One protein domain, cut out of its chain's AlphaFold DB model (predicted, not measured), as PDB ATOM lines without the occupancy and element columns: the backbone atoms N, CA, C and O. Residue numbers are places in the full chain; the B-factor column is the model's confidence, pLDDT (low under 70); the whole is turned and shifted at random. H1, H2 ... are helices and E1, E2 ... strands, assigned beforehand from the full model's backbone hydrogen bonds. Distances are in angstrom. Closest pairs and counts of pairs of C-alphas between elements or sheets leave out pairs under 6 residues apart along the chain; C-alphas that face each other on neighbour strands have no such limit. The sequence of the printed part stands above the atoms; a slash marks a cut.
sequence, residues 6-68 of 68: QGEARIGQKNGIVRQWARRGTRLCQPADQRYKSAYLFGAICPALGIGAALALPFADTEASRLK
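This is residues 6 to 68 of the 68 residues of an uncharacterized protein of Mesorhizobium sp. LSJC264A00 (UniProt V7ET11). A twisted antiparallel sheet of three strands, in the order E1, E2, E3, sends out a long arm, residues 13 to 37, which makes most of the length; its tip, residues 21 to 27, stands free. A small helix, H1, only grazes the sheet. The printed part has 63 residues, mostly strand by class, 28 of them, under half, in named elements, E1 E2 E3 H1 along the chain. It is extended, with a radius of gyration of the C-alphas of 19.1 A and spans of 60 by 25 by 12 A.

E1, residues 6 to 12, and E2, residues 38 to 46, form an antiparallel hairpin at 154 degrees, with N 9 and O 41 2.9 A apart, within hydrogen-bond range. E2 and E3, residues 51 to 57, form another at 162 degrees, with N 44 and O 53 at 2.9 A; the three are a meander, each strand the antiparallel neighbour of the one before. H1, residues 62 to 66, only grazes the sheet with residues 64 to 65; the closest C-alphas of E2 and H1, Phe 42 and Ala 64, are 7.4 A apart. In H1 every O i to N i+4 pair is within hydrogen-bond range.

E1 begins at C-alpha 6 (175.883, 162.005, 140.996) and is 19.9 A long, E2 26.3 A, E3 20.5 A and H1 6.0 A, ending at C-alpha 66 (176.428, 153.887, 134.064).

The C-alphas farthest apart, of Gly 25 and Leu 49, are 61.1 A apart. The printed part has no cut; the link E1 to E2 is long. Residues 66 to 68 have pLDDT under 70.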
ATOM      1  N   GLN A   6     175.064 163.198 140.875       90.62
ATOM      2  CA  GLN A   6     175.883 162.005 140.996       90.62
ATOM      3  C   GLN A   6     177.371 162.323 140.924       90.62
ATOM      4  O   GLN A   6     177.799 163.188 140.161       90.62
ATOM      5  N   GLY A   7     178.160 161.587 141.702       90.31
ATOM      6  CA  GLY A   7     179.610 161.679 141.729       90.31
ATOM      7  C   GLY A   7     180.285 160.330 141.950       90.31
ATOM      8  O   GLY A   7     179.677 159.355 142.393       90.31
ATOM      9  N   GLU A   8     181.576 160.306 141.642       92.75
ATOM     10  CA  GLU A   8     182.474 159.187 141.898       92.75
ATOM     11  C   GLU A   8     183.662 159.688 142.721       92.75
ATOM     12  O   GLU A   8     184.214 160.756 142.448       92.75
ATOM     13  N   ALA A   9     184.075 158.907 143.716       92.06
ATOM     14  CA  ALA A   9     185.271 159.170 144.498       92.06
ATOM     15  C   ALA A   9     186.070 157.886 144.727       92.06
ATOM     16  O   ALA A   9     185.526 156.859 145.123       92.06
ATOM     17  N   ARG A  10     187.392 157.953 144.559       90.88
ATOM     18  CA  ARG A  10     188.291 156.869 144.969       90.88
ATOM     19  C   ARG A  10     188.725 157.085 146.415       90.88
ATOM     20  O   ARG A  10     189.383 158.078 146.721       90.88
ATOM     21  N   ILE A  11     188.405 156.133 147.285       89.50
ATOM     22  CA  ILE A  11     188.736 156.155 148.710       89.50
ATOM     23  C   ILE A  11     189.762 155.071 149.044       89.50
ATOM     24  O   ILE A  11     189.735 153.967 148.511       89.50
ATOM     25  N   GLY A  12     190.710 155.381 149.919       88.00
ATOM     26  CA  GLY A  12     191.728 154.430 150.351       88.00
ATOM     27  C   GLY A  12     192.749 155.087 151.264       88.00
ATOM     28  O   GLY A  12     192.997 156.290 151.167       88.00
ATOM     29  N   GLN A  13     193.345 154.297 152.155       82.38
ATOM     30  CA  GLN A  13     194.382 154.780 153.058       82.38
ATOM     31  C   GLN A  13     195.681 154.980 152.275       82.38
ATOM     32  O   GLN A  13     196.398 154.024 151.998       82.38
ATOM     33  N   LYS A  14     195.992 156.222 151.906       80.56
ATOM     34  CA  LYS A  14     197.286 156.556 151.305       80.56
ATOM     35  C   LYS A  14     198.342 156.695 152.396       80.56
ATOM     36  O   LYS A  14     198.174 157.491 153.317       80.56
ATOM     37  N   ASN A  15     199.450 155.975 152.251       80.19
ATOM     38  CA  ASN A  15     200.619 156.182 153.098       80.19
ATOM     39  C   ASN A  15     201.332 157.461 152.635       80.19
ATOM     40  O   ASN A  15     201.767 157.574 151.488       80.19
ATOM     41  N   GLY A  16     201.384 158.461 153.514       77.44
ATOM     42  CA  GLY A  16     202.069 159.724 153.249       77.44
ATOM     43  C   GLY A  16     203.591 159.593 153.324       77.44
ATOM     44  O   GLY A  16     204.128 158.606 153.825       77.44
ATOM     45  N   ILE A  17     204.301 160.624 152.858       80.56
ATOM     46  CA  ILE A  17     205.745 160.733 153.092       80.56
ATOM     47  C   ILE A  17     205.955 161.052 154.574       80.56
ATOM     48  O   ILE A  17     205.474 162.068 155.075       80.56
ATOM     49  N   VAL A  18     206.689 160.190 155.271       79.00
ATOM     50  CA  VAL A  18     207.048 160.403 156.675       79.00
ATOM     51  C   VAL A  18     208.301 161.270 156.786       79.00
ATOM     52  O   VAL A  18     209.262 161.103 156.031       79.00
ATOM     53  N   ARG A  19     208.321 162.201 157.752       82.94
ATOM     54  CA  ARG A  19     209.554 162.919 158.102       82.94
ATOM     55  C   ARG A  19     210.486 161.972 158.848       82.94
ATOM     56  O   ARG A  19     210.100 161.387 159.854       82.94
ATOM     57  N   GLN A  20     211.714 161.856 158.361       83.62
ATOM     58  CA  GLN A  20     212.752 161.017 158.950       83.62
ATOM     59  C   GLN A  20     213.988 161.860 159.241       83.62
ATOM     60  O   GLN A  20     214.357 162.735 158.455       83.62
ATOM     61  N   TRP A  21     214.630 161.591 160.375       85.88
ATOM     62  CA  TRP A  21     215.914 162.191 160.710       85.88
ATOM     63  C   TRP A  21     217.016 161.495 159.918       85.88
ATOM     64  O   TRP A  21     217.104 160.270 159.905       85.88
ATOM     65  N   ALA A  22     217.860 162.283 159.259       86.88
ATOM     66  CA  ALA A  22     218.988 161.787 158.485       86.88
ATOM     67  C   ALA A  22     220.286 162.415 158.993       86.88
ATOM     68  O   ALA A  22     220.297 163.527 159.528       86.88
ATOM     69  N   ARG A  23     221.401 161.705 158.810       90.50
ATOM     70  CA  ARG A  23     222.725 162.223 159.158       90.50
ATOM     71  C   ARG A  23     223.017 163.477 158.326       90.50
ATOM     72  O   ARG A  23     222.730 163.522 157.128       90.50
ATOM     73  N   ARG A  24     223.603 164.499 158.953       89.44
ATOM     74  CA  ARG A  24     223.957 165.760 158.285       89.44
ATOM     75  C   ARG A  24     224.822 165.483 157.046       89.44
ATOM     76  O   ARG A  24     225.775 164.716 157.131       89.44
ATOM     77  N   GLY A  25     224.467 166.088 155.912       92.56
ATOM     78  CA  GLY A  25     225.145 165.882 154.624       92.56
ATOM     79  C   GLY A  25     224.608 164.718 153.781       92.56
ATOM     80  O   GLY A  25     225.061 164.537 152.658       92.56
ATOM     81  N   THR A  26     223.625 163.955 154.274       86.94
ATOM     82  CA  THR A  26     222.973 162.889 153.495       86.94
ATOM     83  C   THR A  26     221.579 163.310 153.037       86.94
ATOM     84  O   THR A  26     220.835 163.951 153.783       86.94
ATOM     85  N   ARG A  27     221.214 162.960 151.796       83.12
ATOM     86  CA  ARG A  27     219.860 163.159 151.267       83.12
ATOM     87  C   ARG A  27     219.070 161.870 151.435       83.12
ATOM     88  O   ARG A  27     219.358 160.883 150.764       83.12
ATOM     89  N   LEU A  28     218.068 161.888 152.306       78.25
ATOM     90  CA  LEU A  28     217.155 160.760 152.439       78.25
ATOM     91  C   LEU A  28     216.089 160.835 151.340       78.25
ATOM     92  O   LEU A  28     215.323 161.796 151.279       78.25
ATOM     93  N   CYS A  29     216.033 159.820 150.484       73.88
ATOM     94  CA  CYS A  29     214.946 159.622 149.532       73.88
ATOM     95  C   CYS A  29     214.155 158.402 149.988       73.88
ATOM     96  O   CYS A  29     214.545 157.277 149.691       73.88
ATOM     97  N   GLN A  30     213.067 158.617 150.725       78.31
ATOM     98  CA  GLN A  30     212.128 157.546 151.036       78.31
ATOM     99  C   GLN A  30     210.869 157.764 150.187       78.31
ATOM    100  O   GLN A  30     210.136 158.728 150.426       78.31
ATOM    101  N   PRO A  31     210.659 156.950 149.135       79.94
ATOM    102  CA  PRO A  31     209.445 157.016 148.336       79.94
ATOM    103  C   PRO A  31     208.232 156.702 149.210       79.94
ATOM    104  O   PRO A  31     208.302 155.827 150.072       79.94
ATOM    105  N   ALA A  32     207.117 157.391 148.967       82.44
ATOM    106  CA  ALA A  32     205.854 157.029 149.597       82.44
ATOM    107  C   ALA A  32     205.505 155.576 149.246       82.44
ATOM    108  O   ALA A  32     205.620 155.172 148.086       82.44
ATOM    109  N   ASP A  33     205.074 154.799 150.238       82.62
ATOM    110  CA  ASP A  33     204.593 153.446 149.994       82.62
ATOM    111  C   ASP A  33     203.280 153.495 149.197       82.62
ATOM    112  O   ASP A  33     202.258 154.003 149.661       82.62
ATOM    113  N   GLN A  34     203.318 152.975 147.969       82.75
ATOM    114  CA  GLN A  34     202.176 152.965 147.053       82.75
ATOM    115  C   GLN A  34     201.322 151.691 147.165       82.75
ATOM    116  O   GLN A  34     200.338 151.559 146.442       82.75
ATOM    117  N   ARG A  35     201.656 150.750 148.060       85.06
ATOM    118  CA  ARG A  35     200.967 149.451 148.204       85.06
ATOM    119  C   ARG A  35     199.669 149.541 149.015       85.06
ATOM    120  O   ARG A  35     199.385 148.686 149.852       85.06
ATOM    121  N   TYR A  36     198.867 150.572 148.777       83.31
ATOM    122  CA  TYR A  36     197.598 150.762 149.470       83.31
ATOM    123  C   TYR A  36     196.426 150.123 148.723       83.31
ATOM    124  O   TYR A  36     196.369 150.103 147.493       83.31
ATOM    125  N   LYS A  37     195.445 149.636 149.487       87.56
ATOM    126  CA  LYS A  37     194.145 149.228 148.945       87.56
ATOM    127  C   LYS A  37     193.253 150.456 148.786       87.56
ATOM    128  O   LYS A  37     193.271 151.367 149.614       87.56
ATOM    129  N   SER A  38     192.463 150.466 147.723       88.06
ATOM    130  CA  SER A  38     191.460 151.496 147.471       88.06
ATOM    131  C   SER A  38     190.157 150.861 147.021       88.06
ATOM    132  O   SER A  38     190.181 149.789 146.425       88.06
ATOM    133  N   ALA A  39     189.063 151.569 147.247       91.44
ATOM    134  CA  ALA A  39     187.754 151.299 146.688       91.44
ATOM    135  C   ALA A  39     187.253 152.547 145.947       91.44
ATOM    136  O   ALA A  39     187.739 153.660 146.163       91.44
ATOM    137  N   TYR A  40     186.280 152.353 145.078       91.62
ATOM    138  CA  TYR A  40     185.545 153.390 144.379       91.62
ATOM    139  C   TYR A  40     184.158 153.512 144.994       91.62
ATOM    140  O   TYR A  40     183.485 152.511 145.222       91.62
ATOM    141  N   LEU A  41     183.752 154.737 145.294       91.62
ATOM    142  CA  LEU A  41     182.436 155.076 145.808       91.62
ATOM    143  C   LEU A  41     181.682 155.829 144.717       91.62
ATOM    144  O   LEU A  41     182.098 156.913 144.313       91.62
ATOM    145  N   PHE A  42     180.570 155.261 144.274       91.56
ATOM    146  CA  PHE A  42     179.630 155.897 143.359       91.56
ATOM    147  C   PHE A  42     178.424 156.329 144.173       91.56
ATOM    148  O   PHE A  42     177.837 155.492 144.851       91.56
ATOM    149  N   GLY A  43     178.077 157.612 144.160       91.62
ATOM    150  CA  GLY A  43     176.995 158.139 144.986       91.62
ATOM    151  C   GLY A  43     176.108 159.098 144.217       91.62
ATOM    152  O   GLY A  43     176.615 159.933 143.471       91.62
ATOM    153  N   ALA A  44     174.802 159.003 144.438       92.56
ATOM    154  CA  ALA A  44     173.800 159.911 143.907       92.56
ATOM    155  C   ALA A  44     172.963 160.490 145.052       92.56
ATOM    156  O   ALA A  44     172.572 159.767 145.970       92.56
ATOM    157  N   ILE A  45     172.691 161.792 145.004       92.75
ATOM    158  CA  ILE A  45     171.889 162.510 145.999       92.75
ATOM    159  C   ILE A  45     170.756 163.283 145.323       92.75
ATOM    160  O   ILE A  45     170.952 163.881 144.264       92.75
ATOM    161  N   CYS A  46     169.590 163.328 145.963       92.25
ATOM    162  CA  CYS A  46     168.495 164.222 145.606       92.25
ATOM    163  C   CYS A  46     168.359 165.310 146.681       92.25
ATOM    164  O   CYS A  46     167.826 165.039 147.761       92.25
ATOM    165  N   PRO A  47     168.803 166.557 146.424       89.62
ATOM    166  CA  PRO A  47     168.776 167.620 147.429       89.62
ATOM    167  C   PRO A  47     167.358 168.003 147.847       89.62
ATOM    168  O   PRO A  47     167.135 168.366 148.995       89.62
ATOM    169  N   ALA A  48     166.400 167.898 146.921       91.25
ATOM    170  CA  ALA A  48     165.004 168.240 147.175       91.25
ATOM    171  C   ALA A  48     164.350 167.316 148.216       91.25
ATOM    172  O   ALA A  48     163.468 167.754 148.948       91.25
ATOM    173  N   LEU A  49     164.786 166.057 148.283       88.19
ATOM    174  CA  LEU A  49     164.247 165.044 149.193       88.19
ATOM    175  C   LEU A  49     165.197 164.711 150.353       88.19
ATOM    176  O   LEU A  49     164.805 164.007 151.277       88.19
ATOM    177  N   GLY A  50     166.442 165.193 150.317       90.56
ATOM    178  CA  GLY A  50     167.453 164.897 151.335       90.56
ATOM    179  C   GLY A  50     167.881 163.426 151.376       90.56
ATOM    180  O   GLY A  50     168.428 162.977 152.380       90.56
ATOM    181  N   ILE A  51     167.629 162.671 150.304       91.88
ATOM    182  CA  ILE A  51     167.957 161.245 150.197       91.88
ATOM    183  C   ILE A  51     169.157 161.029 149.277       91.88
ATOM    184  O   ILE A  51     169.429 161.827 148.377       91.88
ATOM    185  N   GLY A  52     169.864 159.922 149.483       91.31
ATOM    186  CA  GLY A  52     170.967 159.518 148.627       91.31
ATOM    187  C   GLY A  52     171.213 158.017 148.676       91.31
ATOM    188  O   GLY A  52     170.854 157.345 149.641       91.31
ATOM    189  N   ALA A  53     171.833 157.508 147.620       91.25
ATOM    190  CA  ALA A  53     172.259 156.124 147.496       91.25
ATOM    191  C   ALA A  53     173.728 156.089 147.075       91.25
ATOM    192  O   ALA A  53     174.177 156.944 146.310       91.25
ATOM    193  N   ALA A  54     174.482 155.109 147.574       90.94
ATOM    194  CA  ALA A  54     175.871 154.924 147.185       90.94
ATOM    195  C   ALA A  54     176.268 153.447 147.119       90.94
ATOM    196  O   ALA A  54     175.762 152.620 147.877       90.94
ATOM    197  N   LEU A  55     177.208 153.140 146.229       90.75
ATOM    198  CA  LEU A  55     177.767 151.815 146.004       90.75
ATOM    199  C   LEU A  55     179.294 151.867 146.137       90.75
ATOM    200  O   LEU A  55     179.949 152.688 145.494       90.75
ATOM    201  N   ALA A  56     179.855 150.985 146.966       91.44
ATOM    202  CA  ALA A  56     181.296 150.830 147.143       91.44
ATOM    203  C   ALA A  56     181.796 149.607 146.361       91.44
ATOM    204  O   ALA A  56     181.376 148.482 146.631       91.44
ATOM    205  N   LEU A  57     182.701 149.824 145.408       91.12
ATOM    206  CA  LEU A  57     183.236 148.803 144.510       91.12
ATOM    207  C   LEU A  57     184.767 148.744 144.574       91.12
ATOM    208  O   LEU A  57     185.417 149.756 144.829       91.12
ATOM    209  N   PRO A  58     185.385 147.580 144.327       88.94
ATOM    210  CA  PRO A  58     186.842 147.471 144.283       88.94
ATOM    211  C   PRO A  58     187.458 148.135 143.038       88.94
ATOM    212  O   PRO A  58     188.607 148.575 143.093       88.94
ATOM    213  N   PHE A  59     186.702 148.242 141.943       86.19
ATOM    214  CA  PHE A  59     187.151 148.781 140.658       86.19
ATOM    215  C   PHE A  59     186.120 149.766 140.088       86.19
ATOM    216  O   PHE A  59     184.956 149.758 140.498       86.19
ATOM    217  N   ALA A  60     186.586 150.656 139.211       86.31
ATOM    218  CA  ALA A  60     185.733 151.559 138.452       86.31
ATOM    219  C   ALA A  60     185.548 151.007 137.041       86.31
ATOM    220  O   ALA A  60     186.503 150.921 136.265       86.31
ATOM    221  N   ASP A  61     184.302 150.674 136.725       83.12
ATOM    222  CA  ASP A  61     183.927 150.008 135.487       83.12
ATOM    223  C   ASP A  61     182.919 150.888 134.743       83.12
ATOM    224  O   ASP A  61     182.250 151.745 135.335       83.12
ATOM    225  N   THR A  62     182.750 150.660 133.441       79.38
ATOM    226  CA  THR A  62     181.745 151.387 132.655       79.38
ATOM    227  C   THR A  62     180.335 151.145 133.189       79.38
ATOM    228  O   THR A  62     179.567 152.095 133.279       79.38
ATOM    229  N   GLU A  63     180.022 149.925 133.632       77.88
ATOM    230  CA  GLU A  63     178.724 149.591 134.232       77.88
ATOM    231  C   GLU A  63     178.508 150.308 135.572       77.88
ATOM    232  O   GLU A  63     177.456 150.903 135.795       77.88
ATOM    233  N   ALA A  64     179.537 150.363 136.424       72.25
ATOM    234  CA  ALA A  64     179.503 151.139 137.664       72.25
ATOM    235  C   ALA A  64     179.308 152.643 137.403       72.25
ATOM    236  O   ALA A  64     178.579 153.328 138.119       72.25
ATOM    237  N   SER A  65     179.910 153.149 136.327       71.12
ATOM    238  CA  SER A  65     179.780 154.540 135.886       71.12
ATOM    239  C   SER A  65     178.443 154.839 135.207       71.12
ATOM    240  O   SER A  65     178.091 156.011 135.077       71.12
ATOM    241  N   ARG A  66     177.732 153.807 134.738       66.75
ATOM    242  CA  ARG A  66     176.428 153.887 134.064       66.75
ATOM    243  C   ARG A  66     175.260 153.808 135.033       66.75
ATOM    244  O   ARG A  66     174.131 154.048 134.628       66.75
ATOM    245  N   LEU A  67     175.531 153.572 136.315       60.88
ATOM    246  CA  LEU A  67     174.582 153.787 137.404       60.88
ATOM    247  C   LEU A  67     174.234 155.289 137.600       60.88
ATOM    248  O   LEU A  67     173.919 155.674 138.720       60.88
ATOM    249  N   LYS A  68     174.382 156.118 136.550       51.94
ATOM    250  CA  LYS A  68     174.216 157.579 136.469       51.94
ATOM    251  C   LYS A  68     172.840 157.989 135.983       51.94
ATOM    252  O   LYS A  68     172.328 157.305 135.071       51.94
TER     253      LYS A  68